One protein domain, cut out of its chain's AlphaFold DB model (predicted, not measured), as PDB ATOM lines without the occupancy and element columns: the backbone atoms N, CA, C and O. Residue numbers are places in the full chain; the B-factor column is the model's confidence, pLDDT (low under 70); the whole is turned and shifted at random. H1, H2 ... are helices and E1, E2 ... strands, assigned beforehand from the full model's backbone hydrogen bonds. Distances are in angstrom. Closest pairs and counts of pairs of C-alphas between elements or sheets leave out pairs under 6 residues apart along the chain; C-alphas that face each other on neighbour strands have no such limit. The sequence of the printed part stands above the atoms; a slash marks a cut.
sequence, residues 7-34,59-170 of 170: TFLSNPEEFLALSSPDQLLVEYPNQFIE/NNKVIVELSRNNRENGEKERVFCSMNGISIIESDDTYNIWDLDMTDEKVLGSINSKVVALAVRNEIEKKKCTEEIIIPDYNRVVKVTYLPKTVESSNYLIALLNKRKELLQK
ATOM      1  N   THR A   7     -41.380   9.014 -28.285       48.53
ATOM      2  CA  THR A   7     -42.056   8.590 -29.521       48.53
ATOM      3  C   THR A   7     -42.403   7.094 -29.494       48.53
ATOM      4  O   THR A   7     -43.475   6.698 -29.950       48.53
ATOM      5  N   PHE A   8     -41.563   6.266 -28.859       44.16
ATOM      6  CA  PHE A   8     -41.830   4.837 -28.654       44.16
ATOM      7  C   PHE A   8     -43.007   4.561 -27.698       44.16
ATOM      8  O   PHE A   8     -43.594   3.492 -27.769       44.16
ATOM      9  N   LEU A   9     -43.391   5.493 -26.819       50.56
ATOM     10  CA  LEU A   9     -44.583   5.342 -25.968       50.56
ATOM     11  C   LEU A   9     -45.874   5.483 -26.759       50.56
ATOM     12  O   LEU A   9     -46.904   4.937 -26.379       50.56
ATOM     13  N   SER A  10     -45.813   6.268 -27.836       51.50
ATOM     14  CA  SER A  10     -46.956   6.511 -28.710       51.50
ATOM     15  C   SER A  10     -47.199   5.300 -29.609       51.50
ATOM     16  O   SER A  10     -48.346   4.913 -29.807       51.50
ATOM     17  N   ASN A  11     -46.114   4.664 -30.073       51.62
ATOM     18  CA  ASN A  11     -46.139   3.461 -30.908       51.62
ATOM     19  C   ASN A  11     -45.251   2.348 -30.320       51.62
ATOM     20  O   ASN A  11     -44.239   1.981 -30.922       51.62
ATOM     21  N   PRO A  12     -45.612   1.783 -29.154       47.38
ATOM     22  CA  PRO A  12     -44.808   0.771 -28.474       47.38
ATOM     23  C   PRO A  12     -44.493  -0.407 -29.397       47.38
ATOM     24  O   PRO A  12     -43.355  -0.843 -29.493       47.38
ATOM     25  N   GLU A  13     -45.455  -0.870 -30.187       44.00
ATOM     26  CA  GLU A  13     -45.267  -2.046 -31.041       44.00
ATOM     27  C   GLU A  13     -44.255  -1.846 -32.194       44.00
ATOM     28  O   GLU A  13     -43.703  -2.829 -32.682       44.00
ATOM     29  N   GLU A  14     -43.939  -0.604 -32.587       48.59
ATOM     30  CA  GLU A  14     -42.922  -0.299 -33.617       48.59
ATOM     31  C   GLU A  14     -41.484  -0.312 -33.065       48.59
ATOM     32  O   GLU A  14     -40.522  -0.482 -33.816       48.59
ATOM     33  N   PHE A  15     -41.329  -0.152 -31.749       48.94
ATOM     34  CA  PHE A  15     -40.035  -0.019 -31.066       48.94
ATOM     35  C   PHE A  15     -39.762  -1.145 -30.059       48.94
ATOM     36  O   PHE A  15     -38.662  -1.242 -29.511       48.94
ATOM     37  N   LEU A  16     -40.745  -2.016 -29.831       50.94
ATOM     38  CA  LEU A  16     -40.727  -3.049 -28.805       50.94
ATOM     39  C   LEU A  16     -40.842  -4.435 -29.435       50.94
ATOM     40  O   LEU A  16     -41.894  -5.074 -29.435       50.94
ATOM     41  N   ALA A  17     -39.719  -4.918 -29.944       53.47
ATOM     42  CA  ALA A  17     -39.558  -6.308 -30.325       53.47
ATOM     43  C   ALA A  17     -38.407  -6.918 -29.526       53.47
ATOM     44  O   ALA A  17     -37.419  -6.251 -29.218       53.47
ATOM     45  N   LEU A  18     -38.526  -8.208 -29.211       56.88
ATOM     46  CA  LEU A  18     -37.367  -9.023 -28.865       56.88
ATOM     47  C   LEU A  18     -36.397  -8.965 -30.041       56.88
ATOM     48  O   LEU A  18     -36.636  -9.602 -31.065       56.88
ATOM     49  N   SER A  19     -35.333  -8.174 -29.921       62.81
ATOM     50  CA  SER A  19     -34.353  -8.097 -30.991       62.81
ATOM     51  C   SER A  19     -33.629  -9.431 -31.108       62.81
ATOM     52  O   SER A  19     -33.074  -9.938 -30.132       62.81
ATOM     53  N   SER A  20     -33.634 -10.018 -32.305       66.81
ATOM     54  CA  SER A  20     -32.765 -11.157 -32.590       66.81
ATOM     55  C   SER A  20     -31.296 -10.715 -32.539       66.81
ATOM     56  O   SER A  20     -31.012  -9.524 -32.712       66.81
ATOM     57  N   PRO A  21     -30.339 -11.645 -32.359       67.19
ATOM     58  CA  PRO A  21     -28.925 -11.320 -32.541       67.19
ATOM     59  C   PRO A  21     -28.668 -10.629 -33.883       67.19
ATOM     60  O   PRO A  21     -28.006  -9.599 -33.915       67.19
ATOM     61  N   ASP A  22     -29.280 -11.133 -34.961       68.81
ATOM     62  CA  ASP A  22     -29.167 -10.569 -36.311       68.81
ATOM     63  C   ASP A  22     -29.621  -9.101 -36.359       68.81
ATOM     64  O   ASP A  22     -28.957  -8.255 -36.953       68.81
ATOM     65  N   GLN A  23     -30.731  -8.769 -35.690       71.00
ATOM     66  CA  GLN A  23     -31.233  -7.398 -35.617       71.00
ATOM     67  C   GLN A  23     -30.292  -6.494 -34.813       71.00
ATOM     68  O   GLN A  23     -29.997  -5.381 -35.244       71.00
ATOM     69  N   LEU A  24     -29.789  -6.953 -33.662       73.38
ATOM     70  CA  LEU A  24     -28.884  -6.145 -32.838       73.38
ATOM     71  C   LEU A  24     -27.507  -5.956 -33.472       73.38
ATOM     72  O   LEU A  24     -26.905  -4.908 -33.262       73.38
ATOM     73  N   LEU A  25     -27.018  -6.916 -34.258       73.62
ATOM     74  CA  LEU A  25     -25.786  -6.757 -35.034       73.62
ATOM     75  C   LEU A  25     -25.926  -5.653 -36.089       73.62
ATOM     76  O   LEU A  25     -24.995  -4.878 -36.291       73.62
ATOM     77  N   VAL A  26     -27.098  -5.538 -36.719       71.25
ATOM     78  CA  VAL A  26     -27.387  -4.473 -37.693       71.25
ATOM     79  C   VAL A  26     -27.584  -3.118 -37.007       71.25
ATOM     80  O   VAL A  26     -27.065  -2.109 -37.480       71.25
ATOM     81  N   GLU A  27     -28.328  -3.073 -35.901       70.06
ATOM     82  CA  GLU A  27     -28.686  -1.814 -35.232       70.06
ATOM     83  C   GLU A  27     -27.590  -1.278 -34.293       70.06
ATOM     84  O   GLU A  27     -27.444  -0.065 -34.135       70.06
ATOM     85  N   TYR A  28     -26.791  -2.164 -33.691       74.25
ATOM     86  CA  TYR A  28     -25.743  -1.841 -32.718       74.25
ATOM     87  C   TYR A  28     -24.418  -2.572 -33.023       74.25
ATOM     88  O   TYR A  28     -23.851  -3.213 -32.131       74.25
ATOM     89  N   PRO A  29     -23.850  -2.436 -34.238       72.25
ATOM     90  CA  PRO A  29     -22.670  -3.199 -34.665       72.25
ATOM     91  C   PRO A  29     -21.466  -2.993 -33.738       72.25
ATOM     92  O   PRO A  29     -20.735  -3.922 -33.418       72.25
ATOM     93  N   ASN A  30     -21.308  -1.781 -33.198       74.44
ATOM     94  CA  ASN A  30     -20.199  -1.418 -32.313       74.44
ATOM     95  C   ASN A  30     -20.291  -2.015 -30.895       74.44
ATOM     96  O   ASN A  30     -19.460  -1.665 -30.052       74.44
ATOM     97  N   GLN A  31     -21.329  -2.797 -30.582       74.88
ATOM     98  CA  GLN A  31     -21.509  -3.451 -29.279       74.88
ATOM     99  C   GLN A  31     -21.033  -4.908 -29.277       74.88
ATOM    100  O   GLN A  31     -20.812  -5.463 -28.203       74.88
ATOM    101  N   PHE A  32     -20.819  -5.496 -30.454       75.62
ATOM    102  CA  PHE A  32     -20.333  -6.860 -30.606       75.62
ATOM    103  C   PHE A  32     -18.884  -6.840 -31.082       75.62
ATOM    104  O   PHE A  32     -18.505  -6.036 -31.933       75.62
ATOM    105  N   ILE A  33     -18.061  -7.716 -30.512       73.81
ATOM    106  CA  ILE A  33     -16.739  -8.015 -31.058       73.81
ATOM    107  C   ILE A  33     -16.865  -9.338 -31.798       73.81
ATOM    108  O   ILE A  33     -16.968 -10.390 -31.164       73.81
ATOM    109  N   GLU A  34     -16.863  -9.279 -33.127       53.19
ATOM    110  CA  GLU A  34     -16.599 -10.460 -33.940       53.19
ATOM    111  C   GLU A  34     -15.159 -10.902 -33.648       53.19
ATOM    112  O   GLU A  34     -14.198 -10.187 -33.927       53.19
ATOM    113  N   ASN A  59     -33.076  12.160 -30.331       38.41
ATOM    114  CA  ASN A  59     -33.522  10.833 -30.764       38.41
ATOM    115  C   ASN A  59     -32.745   9.610 -30.235       38.41
ATOM    116  O   ASN A  59     -31.861   9.059 -30.893       38.41
ATOM    117  N   ASN A  60     -33.124   9.153 -29.034       49.75
ATOM    118  CA  ASN A  60     -32.572   7.970 -28.374       49.75
ATOM    119  C   ASN A  60     -33.533   6.787 -28.543       49.75
ATOM    120  O   ASN A  60     -34.383   6.553 -27.684       49.75
ATOM    121  N   LYS A  61     -33.357   5.989 -29.601       59.56
ATOM    122  CA  LYS A  61     -34.061   4.707 -29.750       59.56
ATOM    123  C   LYS A  61     -33.682   3.773 -28.588       59.56
ATOM    124  O   LYS A  61     -32.542   3.302 -28.511       59.56
ATOM    125  N   VAL A  62     -34.626   3.534 -27.680       63.09
ATOM    126  CA  VAL A  62     -34.529   2.547 -26.596       63.09
ATOM    127  C   VAL A  62     -35.326   1.319 -27.013       63.09
ATOM    128  O   VAL A  62     -36.502   1.436 -27.347       63.09
ATOM    129  N   ILE A  63     -34.685   0.152 -27.009       67.06
ATOM    130  CA  ILE A  63     -35.330  -1.120 -27.348       67.06
ATOM    131  C   ILE A  63     -35.310  -1.999 -26.114       67.06
ATOM    132  O   ILE A  63     -34.269  -2.188 -25.479       67.06
ATOM    133  N   VAL A  64     -36.479  -2.517 -25.763       66.88
ATOM    134  CA  VAL A  64     -36.673  -3.307 -24.553       66.88
ATOM    135  C   VAL A  64     -37.525  -4.519 -24.856       66.88
ATOM    136  O   VAL A  64     -38.450  -4.505 -25.666       66.88
ATOM    137  N   GLU A  65     -37.185  -5.597 -24.179       69.69
ATOM    138  CA  GLU A  65     -37.816  -6.888 -24.359       69.69
ATOM    139  C   GLU A  65     -39.197  -6.933 -23.695       69.69
ATOM    140  O   GLU A  65     -39.275  -6.687 -22.498       69.69
ATOM    141  N   LEU A  66     -40.285  -7.266 -24.401       64.12
ATOM    142  CA  LEU A  66     -41.639  -7.326 -23.814       64.12
ATOM    143  C   LEU A  66     -42.006  -8.691 -23.210       64.12
ATOM    144  O   LEU A  66     -41.507  -9.739 -23.606       64.12
ATOM    145  N   SER A  67     -42.944  -8.672 -22.260       59.81
ATOM    146  CA  SER A  67     -43.306  -9.812 -21.404       59.81
ATOM    147  C   SER A  67     -44.209 -10.878 -22.037       59.81
ATOM    148  O   SER A  67     -44.483 -11.871 -21.366       59.81
ATOM    149  N   ARG A  68     -44.717 -10.690 -23.267       56.38
ATOM    150  CA  ARG A  68     -45.881 -11.451 -23.782       56.38
ATOM    151  C   ARG A  68     -45.692 -12.981 -23.757       56.38
ATOM    152  O   ARG A  68     -46.636 -13.663 -23.385       56.38
ATOM    153  N   ASN A  69     -44.486 -13.496 -24.024       53.31
ATOM    154  CA  ASN A  69     -44.221 -14.947 -24.096       53.31
ATOM    155  C   ASN A  69     -43.171 -15.460 -23.084       53.31
ATOM    156  O   ASN A  69     -42.950 -16.661 -22.982       53.31
ATOM    157  N   ASN A  70     -42.511 -14.580 -22.323       56.12
ATOM    158  CA  ASN A  70     -41.408 -14.973 -21.428       56.12
ATOM    159  C   ASN A  70     -41.834 -15.231 -19.974       56.12
ATOM    160  O   ASN A  70     -41.027 -15.698 -19.171       56.12
ATOM    161  N   ARG A  71     -43.100 -14.961 -19.623       57.38
ATOM    162  CA  ARG A  71     -43.603 -15.116 -18.245       57.38
ATOM    163  C   ARG A  71     -43.605 -16.561 -17.749       57.38
ATOM    164  O   ARG A  71     -43.418 -16.776 -16.556       57.38
ATOM    165  N   GLU A  72     -43.786 -17.532 -18.639       56.25
ATOM    166  CA  GLU A  72     -43.888 -18.950 -18.267       56.25
ATOM    167  C   GLU A  72     -42.523 -19.609 -17.995       56.25
ATOM    168  O   GLU A  72     -42.453 -20.590 -17.260       56.25
ATOM    169  N   ASN A  73     -41.424 -19.045 -18.515       58.59
ATOM    170  CA  ASN A  73     -40.115 -19.715 -18.554       58.59
ATOM    171  C   ASN A  73     -39.163 -19.371 -17.392       58.59
ATOM    172  O   ASN A  73     -38.021 -19.825 -17.385       58.59
ATOM    173  N   GLY A  74     -39.606 -18.602 -16.391       64.31
ATOM    174  CA  GLY A  74     -38.822 -18.343 -15.172       64.31
ATOM    175  C   GLY A  74     -37.547 -17.511 -15.372       64.31
ATOM    176  O   GLY A  74     -36.705 -17.461 -14.476       64.31
ATOM    177  N   GLU A  75     -37.391 -16.861 -16.528       76.25
ATOM    178  CA  GLU A  75     -36.235 -16.012 -16.822       76.25
ATOM    179  C   GLU A  75     -36.235 -14.774 -15.918       76.25
ATOM    180  O   GLU A  75     -37.239 -14.065 -15.822       76.25
ATOM    181  N   LYS A  76     -35.098 -14.504 -15.270       82.69
ATOM    182  CA  LYS A  76     -34.929 -13.385 -14.324       82.69
ATOM    183  C   LYS A  76     -34.290 -12.145 -14.941       82.69
ATOM    184  O   LYS A  76     -34.218 -11.106 -14.294       82.69
ATOM    185  N   GLU A  77     -33.852 -12.259 -16.189       87.06
ATOM    186  CA  GLU A  77     -33.089 -11.250 -16.912       87.06
ATOM    187  C   GLU A  77     -33.883 -10.747 -18.125       87.06
ATOM    188  O   GLU A  77     -34.538 -11.534 -18.814       87.06
ATOM    189  N   ARG A  78     -33.767  -9.454 -18.441       85.38
ATOM    190  CA  ARG A  78     -34.240  -8.818 -19.683       85.38
ATOM    191  C   ARG A  78     -33.097  -8.078 -20.355       85.38
ATOM    192  O   ARG A  78     -32.200  -7.568 -19.687       85.38
ATOM    193  N   VAL A  79     -33.151  -7.996 -21.677       85.94
ATOM    194  CA  VAL A  79     -32.220  -7.165 -22.448       85.94
ATOM    195  C   VAL A  79     -32.775  -5.746 -22.567       85.94
ATOM    196  O   VAL A  79     -33.945  -5.540 -22.901       85.94
ATOM    197  N   PHE A  80     -31.910  -4.774 -22.280       85.81
ATOM    198  CA  PHE A  80     -32.156  -3.346 -22.425       85.81
ATOM    199  C   PHE A  80     -31.124  -2.754 -23.386       85.81
ATOM    200  O   PHE A  80     -29.922  -2.772 -23.106       85.81
ATOM    201  N   CYS A  81     -31.587  -2.213 -24.507       79.00
ATOM    202  CA  CYS A  81     -30.738  -1.612 -25.525       79.00
ATOM    203  C   CYS A  81     -30.961  -0.102 -25.569       79.00
ATOM    204  O   CYS A  81     -32.087   0.383 -25.669       79.00
ATOM    205  N   SER A  82     -29.862   0.640 -25.541       75.56
ATOM    206  CA  SER A  82     -29.832   2.087 -25.744       75.56
ATOM    207  C   SER A  82     -28.709   2.440 -26.712       75.56
ATOM    208  O   SER A  82     -27.838   1.617 -26.994       75.56
ATOM    209  N   MET A  83     -28.647   3.695 -27.159       68.81
ATOM    210  CA  MET A  83     -27.504   4.191 -27.940       68.81
ATOM    211  C   MET A  83     -26.145   3.982 -27.240       68.81
ATOM    212  O   MET A  83     -25.115   3.873 -27.900       68.81
ATOM    213  N   ASN A  84     -26.140   3.922 -25.903       71.44
ATOM    214  CA  ASN A  84     -24.926   3.795 -25.094       71.44
ATOM    215  C   ASN A  84     -24.466   2.341 -24.968       71.44
ATOM    216  O   ASN A  84     -23.318   2.075 -24.617       71.44
ATOM    217  N   GLY A  85     -25.345   1.402 -25.308       75.12
ATOM    218  CA  GLY A  85     -25.028  -0.007 -25.394       75.12
ATOM    219  C   GLY A  85     -26.152  -0.906 -24.932       75.12
ATOM    220  O   GLY A  85     -27.278  -0.473 -24.668       75.12
ATOM    221  N   ILE A  86     -25.799  -2.183 -24.868       83.38
ATOM    222  CA  ILE A  86     -26.686  -3.269 -24.482       83.38
ATOM    223  C   ILE A  86     -26.373  -3.627 -23.032       83.38
ATOM    224  O   ILE A  86     -25.213  -3.747 -22.637       83.38
ATOM    225  N   SER A  87     -27.406  -3.740 -22.211       89.25
ATOM    226  CA  SER A  87     -27.302  -4.074 -20.794       89.25
ATOM    227  C   SER A  87     -28.331  -5.128 -20.425       89.25
ATOM    228  O   SER A  87     -29.364  -5.268 -21.083       89.25
ATOM    229  N   ILE A  88     -28.040  -5.869 -19.361       92.44
ATOM    230  CA  ILE A  88     -28.992  -6.806 -18.770       92.44
ATOM    231  C   ILE A  88     -29.636  -6.134 -17.569       92.44
ATOM    232  O   ILE A  88     -28.939  -5.520 -16.761       92.44
ATOM    233  N   ILE A  89     -30.952  -6.248 -17.453       92.31
ATOM    234  CA  ILE A  89     -31.682  -5.857 -16.251       92.31
ATOM    235  C   ILE A  89     -32.306  -7.088 -15.606       92.31
ATOM    236  O   ILE A  89     -32.851  -7.945 -16.297       92.31
ATOM    237  N   GLU A  90     -32.236  -7.171 -14.289       91.94
ATOM    238  CA  GLU A  90     -32.788  -8.274 -13.501       91.94
ATOM    239  C   GLU A  90     -33.457  -7.727 -12.233       91.94
ATOM    240  O   GLU A  90     -33.166  -6.609 -11.794       91.94
ATOM    241  N   SER A  91     -34.384  -8.488 -11.652       88.25
ATOM    242  CA  SER A  91     -34.950  -8.135 -10.348       88.25
ATOM    243  C   SER A  91     -34.012  -8.550  -9.212       88.25
ATOM    244  O   SER A  91     -33.117  -9.379  -9.365       88.25
ATOM    245  N   ASP A  92     -34.233  -7.993  -8.028       82.19
ATOM    246  CA  ASP A  92     -33.569  -8.382  -6.778       82.19
ATOM    247  C   ASP A  92     -34.180  -9.644  -6.133       82.19
ATOM    248  O   ASP A  92     -34.089  -9.825  -4.922       82.19
ATOM    249  N   ASP A  93     -34.832 -10.500  -6.926       82.50
ATOM    250  CA  ASP A  93     -35.633 -11.653  -6.490       82.50
ATOM    251  C   ASP A  93     -36.931 -11.321  -5.719       82.50
ATOM    252  O   ASP A  93     -37.676 -12.240  -5.374       82.50
ATOM    253  N   THR A  94     -37.283 -10.047  -5.494       83.75
ATOM    254  CA  THR A  94     -38.540  -9.688  -4.791       83.75
ATOM    255  C   THR A  94     -39.770  -9.640  -5.703       83.75
ATOM    256  O   THR A  94     -40.909  -9.575  -5.232       83.75
ATOM    257  N   TYR A  95     -39.566  -9.673  -7.019       81.75
ATOM    258  CA  TYR A  95     -40.622  -9.701  -8.030       81.75
ATOM    259  C   TYR A  95     -40.113 -10.296  -9.333       81.75
ATOM    260  O   TYR A  95     -38.910 -10.468  -9.540       81.75
ATOM    261  N   ASN A  96     -41.040 -10.595 -10.234       84.06
ATOM    262  CA  ASN A  96     -40.691 -11.015 -11.572       84.06
ATOM    263  C   ASN A  96     -40.312  -9.785 -12.419       84.06
ATOM    264  O   ASN A  96     -41.116  -8.867 -12.568       84.06
ATOM    265  N   ILE A  97     -39.115  -9.764 -13.016       85.81
ATOM    266  CA  ILE A  97     -38.655  -8.647 -13.862       85.81
ATOM    267  C   ILE A  97     -39.605  -8.347 -15.042       85.81
ATOM    268  O   ILE A  97     -39.634  -7.230 -15.565       85.81
ATOM    269  N   TRP A  98     -40.418  -9.325 -15.453       82.94
ATOM    270  CA  TRP A  98     -41.439  -9.205 -16.500       82.94
ATOM    271  C   TRP A  98     -42.723  -8.490 -16.060       82.94
ATOM    272  O   TRP A  98     -43.578  -8.204 -16.905       82.94
ATOM    273  N   ASP A  99     -42.867  -8.203 -14.767       81.31
ATOM    274  CA  ASP A  99     -43.936  -7.361 -14.220       81.31
ATOM    275  C   ASP A  99     -43.562  -5.874 -14.237       81.31
ATOM    276  O   ASP A  99     -44.416  -5.020 -14.000       81.31
ATOM    277  N   LEU A 100     -42.295  -5.547 -14.523       84.81
ATOM    278  CA  LEU A 100     -41.851  -4.169 -14.680       84.81
ATOM    279  C   LEU A 100     -42.402  -3.586 -15.988       84.81
ATOM    280  O   LEU A 100     -42.133  -4.117 -17.076       84.81
ATOM    281  N   ASP A 101     -43.148  -2.487 -15.864       80.69
ATOM    282  CA  ASP A 101     -43.739  -1.769 -16.989       80.69
ATOM    283  C   ASP A 101     -42.660  -1.031 -17.786       80.69
ATOM    284  O   ASP A 101     -42.228   0.066 -17.446       80.69
ATOM    285  N   MET A 102     -42.216  -1.654 -18.876       78.88
ATOM    286  CA  MET A 102     -41.219  -1.074 -19.779       78.88
ATOM    287  C   MET A 102     -41.840  -0.158 -20.836       78.88
ATOM    288  O   MET A 102     -41.201   0.127 -21.844       78.88
ATOM    289  N   THR A 103     -43.078   0.278 -20.617       75.06
ATOM    290  CA  THR A 103     -43.706   1.386 -21.337       75.06
ATOM    291  C   THR A 103     -43.832   2.633 -20.460       75.06
ATOM    292  O   THR A 103     -44.315   3.647 -20.934       75.06
ATOM    293  N   ASP A 104     -43.368   2.614 -19.208       77.81
ATOM    294  CA  ASP A 104     -43.359   3.803 -18.352       77.81
ATOM    295  C   ASP A 104     -42.051   4.611 -18.511       77.81
ATOM    296  O   ASP A 104     -40.936   4.082 -18.436       77.81
ATOM    297  N   GLU A 105     -42.175   5.929 -18.713       74.94
ATOM    298  CA  GLU A 105     -41.038   6.847 -18.894       74.94
ATOM    299  C   GLU A 105     -40.080   6.887 -17.708       74.94
ATOM    300  O   GLU A 105     -38.865   6.992 -17.888       74.94
ATOM    301  N   LYS A 106     -40.605   6.836 -16.484       80.56
ATOM    302  CA  LYS A 106     -39.808   6.919 -15.258       80.56
ATOM    303  C   LYS A 106     -39.004   5.647 -15.071       80.56
ATOM    304  O   LYS A 106     -37.833   5.725 -14.687       80.56
ATOM    305  N   VAL A 107     -39.597   4.493 -15.379       84.69
ATOM    306  CA  VAL A 107     -38.901   3.198 -15.390       84.69
ATOM    307  C   VAL A 107     -37.724   3.256 -16.361       84.69
ATOM    308  O   VAL A 107     -36.570   3.046 -15.972       84.69
ATOM    309  N   LEU A 108     -37.997   3.611 -17.615       82.38
ATOM    310  CA  LEU A 108     -36.994   3.627 -18.678       82.38
ATOM    311  C   LEU A 108     -35.921   4.691 -18.450       82.38
ATOM    312  O   LEU A 108     -34.736   4.417 -18.629       82.38
ATOM    313  N   GLY A 109     -36.311   5.883 -18.001       80.62
ATOM    314  CA  GLY A 109     -35.394   6.965 -17.657       80.62
ATOM    315  C   GLY A 109     -34.442   6.581 -16.524       80.62
ATOM    316  O   GLY A 109     -33.242   6.859 -16.613       80.62
ATOM    317  N   SER A 110     -34.943   5.884 -15.498       85.50
ATOM    318  CA  SER A 110     -34.131   5.405 -14.371       85.50
ATOM    319  C   SER A 110     -33.107   4.359 -14.815       85.50
ATOM    320  O   SER A 110     -31.921   4.476 -14.493       85.50
ATOM    321  N   ILE A 111     -33.539   3.376 -15.612       87.81
ATOM    322  CA  ILE A 111     -32.657   2.332 -16.153       87.81
ATOM    323  C   ILE A 111     -31.613   2.945 -17.087       87.81
ATOM    324  O   ILE A 111     -30.417   2.723 -16.898       87.81
ATOM    325  N   ASN A 112     -32.032   3.764 -18.054       84.56
ATOM    326  CA  ASN A 112     -31.128   4.362 -19.035       84.56
ATOM    327  C   ASN A 112     -30.068   5.251 -18.369       84.56
ATOM    328  O   ASN A 112     -28.887   5.156 -18.697       84.56
ATOM    329  N   SER A 113     -30.464   6.066 -17.386       82.50
ATOM    330  CA  SER A 113     -29.522   6.903 -16.630       82.50
ATOM    331  C   SER A 113     -28.446   6.060 -15.943       82.50
ATOM    332  O   SER A 113     -27.269   6.433 -15.934       82.50
ATOM    333  N   LYS A 114     -28.821   4.892 -15.407       88.25
ATOM    334  CA  LYS A 114     -27.863   3.962 -14.808       88.25
ATOM    335  C   LYS A 114     -26.971   3.293 -15.848       88.25
ATOM    336  O   LYS A 114     -25.765   3.236 -15.630       88.25
ATOM    337  N   VAL A 115     -27.527   2.839 -16.972       85.75
ATOM    338  CA  VAL A 115     -26.753   2.256 -18.083       85.75
ATOM    339  C   VAL A 115     -25.675   3.230 -18.559       85.75
ATOM    340  O   VAL A 115     -24.514   2.841 -18.666       85.75
ATOM    341  N   VAL A 116     -26.023   4.505 -18.758       82.69
ATOM    342  CA  VAL A 116     -25.067   5.564 -19.125       82.69
ATOM    343  C   VAL A 116     -23.955   5.686 -18.087       82.69
ATOM    344  O   VAL A 116     -22.775   5.657 -18.439       82.69
ATOM    345  N   ALA A 117     -24.311   5.797 -16.805       83.75
ATOM    346  CA  ALA A 117     -23.332   5.950 -15.733       83.75
ATOM    347  C   ALA A 117     -22.371   4.752 -15.651       83.75
ATOM    348  O   ALA A 117     -21.161   4.937 -15.497       83.75
ATOM    349  N   LEU A 118     -22.894   3.529 -15.790       86.94
ATOM    350  CA  LEU A 118     -22.087   2.313 -15.798       86.94
ATOM    351  C   LEU A 118     -21.178   2.241 -17.025       86.94
ATOM    352  O   LEU A 118     -20.003   1.917 -16.865       86.94
ATOM    353  N   ALA A 119     -21.688   2.559 -18.216       82.69
ATOM    354  CA  ALA A 119     -20.907   2.536 -19.446       82.69
ATOM    355  C   ALA A 119     -19.727   3.514 -19.371       82.69
ATOM    356  O   ALA A 119     -18.588   3.100 -19.561       82.69
ATOM    357  N   VAL A 120     -19.978   4.772 -18.989       82.62
ATOM    358  CA  VAL A 120     -18.934   5.807 -18.856       82.62
ATOM    359  C   VAL A 120     -17.878   5.405 -17.829       82.62
ATOM    360  O   VAL A 120     -16.681   5.536 -18.075       82.62
ATOM    361  N   ARG A 121     -18.294   4.893 -16.667       82.94
ATOM    362  CA  ARG A 121     -17.354   4.536 -15.599       82.94
ATOM    363  C   ARG A 121     -16.509   3.309 -15.942       82.94
ATOM    364  O   ARG A 121     -15.340   3.256 -15.573       82.94
ATOM    365  N   ASN A 122     -17.093   2.325 -16.621       83.44
ATOM    366  CA  ASN A 122     -16.443   1.043 -16.898       83.44
ATOM    367  C   ASN A 122     -15.830   0.959 -18.307       83.44
ATOM    368  O   ASN A 122     -15.305  -0.096 -18.674       83.44
ATOM    369  N   GLU A 123     -15.864   2.034 -19.099       74.06
ATOM    370  CA  GLU A 123     -15.279   2.070 -20.445       74.06
ATOM    371  C   GLU A 123     -13.772   1.765 -20.421       74.06
ATOM    372  O   GLU A 123     -13.270   1.007 -21.252       74.06
ATOM    373  N   ILE A 124     -13.065   2.300 -19.421       77.50
ATOM    374  CA  ILE A 124     -11.621   2.105 -19.245       77.50
ATOM    375  C   ILE A 124     -11.318   0.691 -18.743       77.50
ATOM    376  O   ILE A 124     -10.438   0.015 -19.272       77.50
ATOM    377  N   GLU A 125     -12.046   0.235 -17.721       80.75
ATOM    378  CA  GLU A 125     -11.764  -1.042 -17.060       80.75
ATOM    379  C   GLU A 125     -12.204  -2.255 -17.885       80.75
ATOM    380  O   GLU A 125     -11.667  -3.345 -17.690       80.75
ATOM    381  N   LYS A 126     -13.167  -2.077 -18.802       80.44
ATOM    382  CA  LYS A 126     -13.742  -3.133 -19.652       80.44
ATOM    383  C   LYS A 126     -14.167  -4.378 -18.867       80.44
ATOM    384  O   LYS A 126     -14.024  -5.504 -19.339       80.44
ATOM    385  N   LYS A 127     -14.716  -4.176 -17.669       84.38
ATOM    386  CA  LYS A 127     -15.217  -5.247 -16.800       84.38
ATOM    387  C   LYS A 127     -16.734  -5.248 -16.739       84.38
ATOM    388  O   LYS A 127     -17.369  -4.194 -16.766       84.38
ATOM    389  N   LYS A 128     -17.298  -6.452 -16.617       87.62
ATOM    390  CA  LYS A 128     -18.701  -6.643 -16.248       87.62
ATOM    391  C   LYS A 128     -18.932  -6.007 -14.879       87.62
ATOM    392  O   LYS A 128     -18.166  -6.252 -13.949       87.62
ATOM    393  N   CYS A 129     -19.982  -5.204 -14.766       90.31
ATOM    394  CA  CYS A 129     -20.341  -4.524 -13.527       90.31
ATOM    395  C   CYS A 129     -21.861  -4.505 -13.388       90.31
ATOM    396  O   CYS A 129     -22.557  -4.195 -14.353       90.31
ATOM    397  N   THR A 130     -22.355  -4.814 -12.192       93.75
ATOM    398  CA  THR A 130     -23.781  -4.822 -11.867       93.75
ATOM    399  C   THR A 130     -24.032  -3.850 -10.726       93.75
ATOM    400  O   THR A 130     -23.319  -3.880  -9.724       93.75
ATOM    401  N   GLU A 131     -25.037  -2.994 -10.873       93.38
ATOM    402  CA  GLU A 131     -25.481  -2.082  -9.820       93.38
ATOM    403  C   GLU A 131     -26.990  -2.071  -9.669       93.38
ATOM    404  O   GLU A 131     -27.729  -2.167 -10.644       93.38
ATOM    405  N   GLU A 132     -27.436  -1.866  -8.439       94.25
ATOM    406  CA  GLU A 132     -28.845  -1.715  -8.112       94.25
ATOM    407  C   GLU A 132     -29.327  -0.278  -8.323       94.25
ATOM    408  O   GLU A 132     -28.615   0.706  -8.083       94.25
ATOM    409  N   ILE A 133     -30.577  -0.166  -8.755       93.06
ATOM    410  CA  ILE A 133     -31.363   1.061  -8.759       93.06
ATOM    411  C   ILE A 133     -32.724   0.801  -8.148       93.06
ATOM    412  O   ILE A 133     -33.309  -0.262  -8.329       93.06
ATOM    413  N   ILE A 134     -33.247   1.815  -7.474       90.56
ATOM    414  CA  ILE A 134     -34.645   1.847  -7.067       90.56
ATOM    415  C   ILE A 134     -35.396   2.600  -8.155       90.56
ATOM    416  O   ILE A 134     -35.049   3.740  -8.466       90.56
ATOM    417  N   ILE A 135     -36.416   1.969  -8.725       87.06
ATOM    418  CA  ILE A 135     -37.328   2.620  -9.657       87.06
ATOM    419  C   ILE A 135     -38.302   3.487  -8.839       87.06
ATOM    420  O   ILE A 135     -39.079   2.932  -8.047       87.06
ATOM    421  N   PRO A 136     -38.267   4.828  -8.992       75.94
ATOM    422  CA  PRO A 136     -39.167   5.730  -8.277       75.94
ATOM    423  C   PRO A 136     -40.630   5.375  -8.551       75.94
ATOM    424  O   PRO A 136     -40.947   4.895  -9.631       75.94
ATOM    425  N   ASP A 137     -41.515   5.595  -7.579       80.38
ATOM    426  CA  ASP A 137     -42.966   5.318  -7.636       80.38
ATOM    427  C   ASP A 137     -43.380   3.837  -7.735       80.38
ATOM    428  O   ASP A 137     -44.486   3.483  -7.331       80.38
ATOM    429  N   TYR A 138     -42.487   2.950  -8.178       79.56
ATOM    430  CA  TYR A 138     -42.720   1.504  -8.216       79.56
ATOM    431  C   TYR A 138     -42.210   0.789  -6.955       79.56
ATOM    432  O   TYR A 138     -42.631  -0.334  -6.679       79.56
ATOM    433  N   ASN A 139     -41.307   1.421  -6.189       79.88
ATOM    434  CA  ASN A 139     -40.611   0.820  -5.041       79.88
ATOM    435  C   ASN A 139     -40.033  -0.572  -5.376       79.88
ATOM    436  O   ASN A 139     -40.134  -1.521  -4.599       79.88
ATOM    437  N   ARG A 140     -39.480  -0.695  -6.589       85.94
ATOM    438  CA  ARG A 140     -38.853  -1.913  -7.110       85.94
ATOM    439  C   ARG A 140     -37.356  -1.700  -7.209       85.94
ATOM    440  O   ARG A 140     -36.925  -0.660  -7.708       85.94
ATOM    441  N   VAL A 141     -36.582  -2.696  -6.798       90.69
ATOM    442  CA  VAL A 141     -35.138  -2.715  -7.030       90.69
ATOM    443  C   VAL A 141     -34.862  -3.461  -8.333       90.69
ATOM    444  O   VAL A 141     -35.352  -4.566  -8.554       90.69
ATOM    445  N   VAL A 142     -34.104  -2.839  -9.226       92.56
ATOM    446  CA  VAL A 142     -33.627  -3.438 -10.476       92.56
ATOM    447  C   VAL A 142     -32.111  -3.452 -10.419       92.56
ATOM    448  O   VAL A 142     -31.493  -2.433 -10.117       92.56
ATOM    449  N   LYS A 143     -31.497  -4.579 -10.750       95.00
ATOM    450  CA  LYS A 143     -30.059  -4.656 -10.993       95.00
ATOM    451  C   LYS A 143     -29.811  -4.416 -12.474       95.00
ATOM    452  O   LYS A 143     -30.431  -5.047 -13.327       95.00
ATOM    453  N   VAL A 144     -28.912  -3.493 -12.777       93.69
ATOM    454  CA  VAL A 144     -28.484  -3.145 -14.130       93.69
ATOM    455  C   VAL A 144     -27.052  -3.617 -14.303       93.69
ATOM    456  O   VAL A 144     -26.154  -3.193 -13.577       93.69
ATOM    457  N   THR A 145     -26.841  -4.488 -15.277       93.62
ATOM    458  CA  THR A 145     -25.546  -5.073 -15.602       93.62
ATOM    459  C   THR A 145     -25.021  -4.482 -16.900       93.62
ATOM    460  O   THR A 145     -25.579  -4.712 -17.975       93.62
ATOM    461  N   TYR A 146     -23.904  -3.768 -16.796       89.19
ATOM    462  CA  TYR A 146     -23.090  -3.380 -17.938       89.19
ATOM    463  C   TYR A 146     -22.275  -4.577 -18.427       89.19
ATOM    464  O   TYR A 146     -21.540  -5.210 -17.658       89.19
ATOM    465  N   LEU A 147     -22.390  -4.852 -19.723       87.62
ATOM    466  CA  LEU A 147     -21.574  -5.826 -20.428       87.62
ATOM    467  C   LEU A 147     -20.494  -5.080 -21.221       87.62
ATOM    468  O   LEU A 147     -20.827  -4.315 -22.128       87.62
ATOM    469  N   PRO A 148     -19.199  -5.264 -20.907       84.38
ATOM    470  CA  PRO A 148     -18.140  -4.626 -21.669       84.38
ATOM    471  C   PRO A 148     -18.080  -5.214 -23.074       84.38
ATOM    472  O   PRO A 148     -18.369  -6.393 -23.269       84.38
ATOM    473  N   LYS A 149     -17.623  -4.411 -24.035       83.44
ATOM    474  CA  LYS A 149     -17.362  -4.849 -25.411       83.44
ATOM    475  C   LYS A 149     -16.182  -5.815 -25.432       83.44
ATOM    476  O   LYS A 149     -15.031  -5.416 -25.592       83.44
ATOM    477  N   THR A 150     -16.475  -7.081 -25.186       85.00
ATOM    478  CA  THR A 150     -15.540  -8.200 -25.205       85.00
ATOM    479  C   THR A 150     -16.189  -9.362 -25.941       85.00
ATOM    480  O   THR A 150     -17.413  -9.436 -26.085       85.00
ATOM    481  N   VAL A 151     -15.357 -10.292 -26.397       84.06
ATOM    482  CA  VAL A 151     -15.798 -11.549 -27.011       84.06
ATOM    483  C   VAL A 151     -16.724 -12.320 -26.072       84.06
ATOM    484  O   VAL A 151     -17.779 -12.786 -26.481       84.06
ATOM    485  N   GLU A 152     -16.346 -12.427 -24.797       86.44
ATOM    486  CA  GLU A 152     -17.115 -13.148 -23.781       86.44
ATOM    487  C   GLU A 152     -18.522 -12.562 -23.617       86.44
ATOM    488  O   GLU A 152     -19.506 -13.297 -23.698       86.44
ATOM    489  N   SER A 153     -18.628 -11.238 -23.472       86.81
ATOM    490  CA  SER A 153     -19.923 -10.557 -23.382       86.81
ATOM    491  C   SER A 153     -20.757 -10.729 -24.648       86.81
ATOM    492  O   SER A 153     -21.965 -10.937 -24.558       86.81
ATOM    493  N   SER A 154     -20.116 -10.658 -25.819       84.62
ATOM    494  CA  SER A 154     -20.786 -10.827 -27.113       84.62
ATOM    495  C   SER A 154     -21.371 -12.236 -27.230       84.62
ATOM    496  O   SER A 154     -22.551 -12.390 -27.534       84.62
ATOM    497  N   ASN A 155     -20.586 -13.263 -26.892       86.44
ATOM    498  CA  ASN A 155     -21.020 -14.659 -26.904       86.44
ATOM    499  C   ASN A 155     -22.160 -14.919 -25.916       86.44
ATOM    500  O   ASN A 155     -23.129 -15.591 -26.267       86.44
ATOM    501  N   TYR A 156     -22.067 -14.376 -24.700       88.56
ATOM    502  CA  TYR A 156     -23.138 -14.479 -23.710       88.56
ATOM    503  C   TYR A 156     -24.437 -13.848 -24.229       88.56
ATOM    504  O   TYR A 156     -25.489 -14.485 -24.177       88.56
ATOM    505  N   LEU A 157     -24.363 -12.640 -24.795       85.56
ATOM    506  CA  LEU A 157     -25.531 -11.944 -25.330       85.56
ATOM    507  C   LEU A 157     -26.149 -12.691 -26.523       85.56
ATOM    508  O   LEU A 157     -27.366 -12.862 -26.574       85.56
ATOM    509  N   ILE A 158     -25.326 -13.188 -27.449       84.44
ATOM    510  CA  ILE A 158     -25.781 -13.997 -28.590       84.44
ATOM    511  C   ILE A 158     -26.482 -15.268 -28.100       84.44
ATOM    512  O   ILE A 158     -27.581 -15.578 -28.563       84.44
ATOM    513  N   ALA A 159     -25.886 -15.992 -27.150       85.38
ATOM    514  CA  ALA A 159     -26.467 -17.212 -26.595       85.38
ATOM    515  C   ALA A 159     -27.809 -16.940 -25.895       85.38
ATOM    516  O   ALA A 159     -28.784 -17.654 -26.139       85.38
ATOM    517  N   LEU A 160     -27.879 -15.881 -25.083       85.50
ATOM    518  CA  LEU A 160     -29.093 -15.449 -24.389       85.50
ATOM    519  C   LEU A 160     -30.228 -15.148 -25.378       85.50
ATOM    520  O   LEU A 160     -31.348 -15.637 -25.230       85.50
ATOM    521  N   LEU A 161     -29.938 -14.359 -26.411       80.62
ATOM    522  CA  LEU A 161     -30.921 -13.946 -27.411       80.62
ATOM    523  C   LEU A 161     -31.351 -15.101 -28.324       80.62
ATOM    524  O   LEU A 161     -32.534 -15.206 -28.645       80.62
ATOM    525  N   ASN A 162     -30.437 -16.002 -28.699       80.12
ATOM    526  CA  ASN A 162     -30.782 -17.211 -29.454       80.12
ATOM    527  C   ASN A 162     -31.702 -18.135 -28.655       80.12
ATOM    528  O   ASN A 162     -32.738 -18.550 -29.172       80.12
ATOM    529  N   LYS A 163     -31.391 -18.374 -27.374       79.81
ATOM    530  CA  LYS A 163     -32.265 -19.140 -26.474       79.81
ATOM    531  C   LYS A 163     -33.676 -18.547 -26.443       79.81
ATOM    532  O   LYS A 163     -34.661 -19.273 -26.527       79.81
ATOM    533  N   ARG A 164     -33.792 -17.220 -26.367       74.94
ATOM    534  CA  ARG A 164     -35.090 -16.526 -26.360       74.94
ATOM    535  C   ARG A 164     -35.819 -16.633 -27.693       74.94
ATOM    536  O   ARG A 164     -37.018 -16.880 -27.699       74.94
ATOM    537  N   LYS A 165     -35.108 -16.516 -28.818       73.00
ATOM    538  CA  LYS A 165     -35.672 -16.719 -30.162       73.00
ATOM    539  C   LYS A 165     -36.310 -18.104 -30.298       73.00
ATOM    540  O   LYS A 165     -37.418 -18.201 -30.815       73.00
ATOM    541  N   GLU A 166     -35.658 -19.150 -29.795       72.56
ATOM    542  CA  GLU A 166     -36.201 -20.516 -29.802       72.56
ATOM    543  C   GLU A 166     -37.473 -20.659 -28.953       72.56
ATOM    544  O   GLU A 166     -38.389 -21.386 -29.335       72.56
ATOM    545  N   LEU A 167     -37.556 -19.961 -27.815       66.38
ATOM    546  CA  LEU A 167     -38.731 -19.996 -26.936       66.38
ATOM    547  C   LEU A 167     -39.960 -19.323 -27.558       66.38
ATOM    548  O   LEU A 167     -41.074 -19.748 -27.285       66.38
ATOM    549  N   LEU A 168     -39.771 -18.304 -28.399       61.41
ATOM    550  CA  LEU A 168     -40.869 -17.599 -29.074       61.41
ATOM    551  C   LEU A 168     -41.422 -18.336 -30.296       61.41
ATOM    552  O   LEU A 168     -42.472 -17.957 -30.807       61.41
ATOM    553  N   GLN A 169     -40.684 -19.318 -30.811       59.19
ATOM    554  CA  GLN A 169     -41.063 -20.102 -31.989       59.19
ATOM    555  C   GLN A 169     -41.829 -21.387 -31.635       59.19
ATOM    556  O   GLN A 169     -42.206 -22.129 -32.544       59.19
ATOM    557  N   LYS A 170     -42.034 -21.660 -30.342       49.62
ATOM    558  CA  LYS A 170     -42.858 -22.760 -29.823       49.62
ATOM    559  C   LYS A 170     -44.266 -22.273 -29.514       49.62
ATOM    560  O   LYS A 170     -45.190 -23.085 -29.731       49.62
TER     561      LYS A 170
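What this domain is: This is residues 7 to 34 and 59 to 170 of the 170 residues of an uncharacterized protein of candidate division WS6 bacterium RIFOXYC1_FULL_33_10 (UniProt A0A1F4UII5). A strongly twisted sheet of four strands has the long helix H4 packed over one face, while a second long helix, H5, passes near the edge strand E1 and only grazes the sheet. The short helix H3 crosses H5 steeply, and two one-turn helices, H1 and H2, sit close together far from the mean of the C-alphas. The printed part has 140 residues, with five named helices and four named strands in the order H1 H2 H3 E1 E2 H4 E3 E4 H5. The sheet's order is E1 E2 E4 E3, antiparallel throughout, and the class is mixed, helices and strands. The whole is compact, with a radius of gyration of the C-alphas of 14.2 A and spans of 36 by 35 by 32 A.

Where its parts are: H1, residues 7 to 10, begins at C-alpha 7 at (-42.056, 8.590, -29.521). H2 is residues 12 to 15 and H3 residues 21 to 27. E1, residues 77 to 82, is 16.3 A long, and E2, residues 85 to 91, is 19.8 A. H4, residues 105 to 122, begins at C-alpha 105 at (-41.038, 6.847, -18.894) and is 25.3 A long. E3, residues 129 to 135, is 18.8 A, and E4, residues 140 to 146, is 19.2 A. H5, residues 151 to 168, is 25.9 A long and ends at C-alpha 168 at (-40.869, -17.599, -29.074).

How they stand to each other: H1 and H2 are close but not clearly touching, with the closest C-alphas, Phe 8 and Phe 15, 5.7 A apart. H3 touches H5, at residues 157 to 162 of H5 alone; their closest C-alphas are Pro 21 and Ile 158, 5.7 A, at a steep tilt of 66 degrees, opposite ways. Residues 63 to 64 pair with residues 80 to 81 of E1, antiparallel. E1 and E2 form a hairpin at 148 degrees, with N 80 and O 87 2.9 A apart. E2 and E4 are antiparallel at 145 degrees, with N 145 and O 88 at 2.8 A. E3 and E4 form a hairpin at 153 degrees, with N 133 and O 142 at 2.8 A. H4 is on one face of the sheet, two layers, one of helix and one of strands; its closest C-alphas to E3 are Val 107 and Ile 135, 6.0 A. E2, H4 and E3 make a split strand-helix-strand unit, two strands running the same way with E4 between them, and its crossover is left-handed. H5 only grazes the sheet, with its residues 153 to 161, and is apart from H4. In H3, H4 and H5 every O i to N i+4 pair is within hydrogen-bond range; H1 and H2 are too short for such a pair.

The domain as a whole: The C-alphas farthest apart are those of Ile 124 and Lys 170, 41.3 A. Residues 35 to 58 are not printed, and C-alphas 34 and 59 are 27.4 A apart across this cut. The link from E2 to H4 is long, with 13 residues. The mean pLDDT of the printed part is 75.8; it is under 70 at residues 7 to 22, 34, 59 to 74, 83 and 167 to 170.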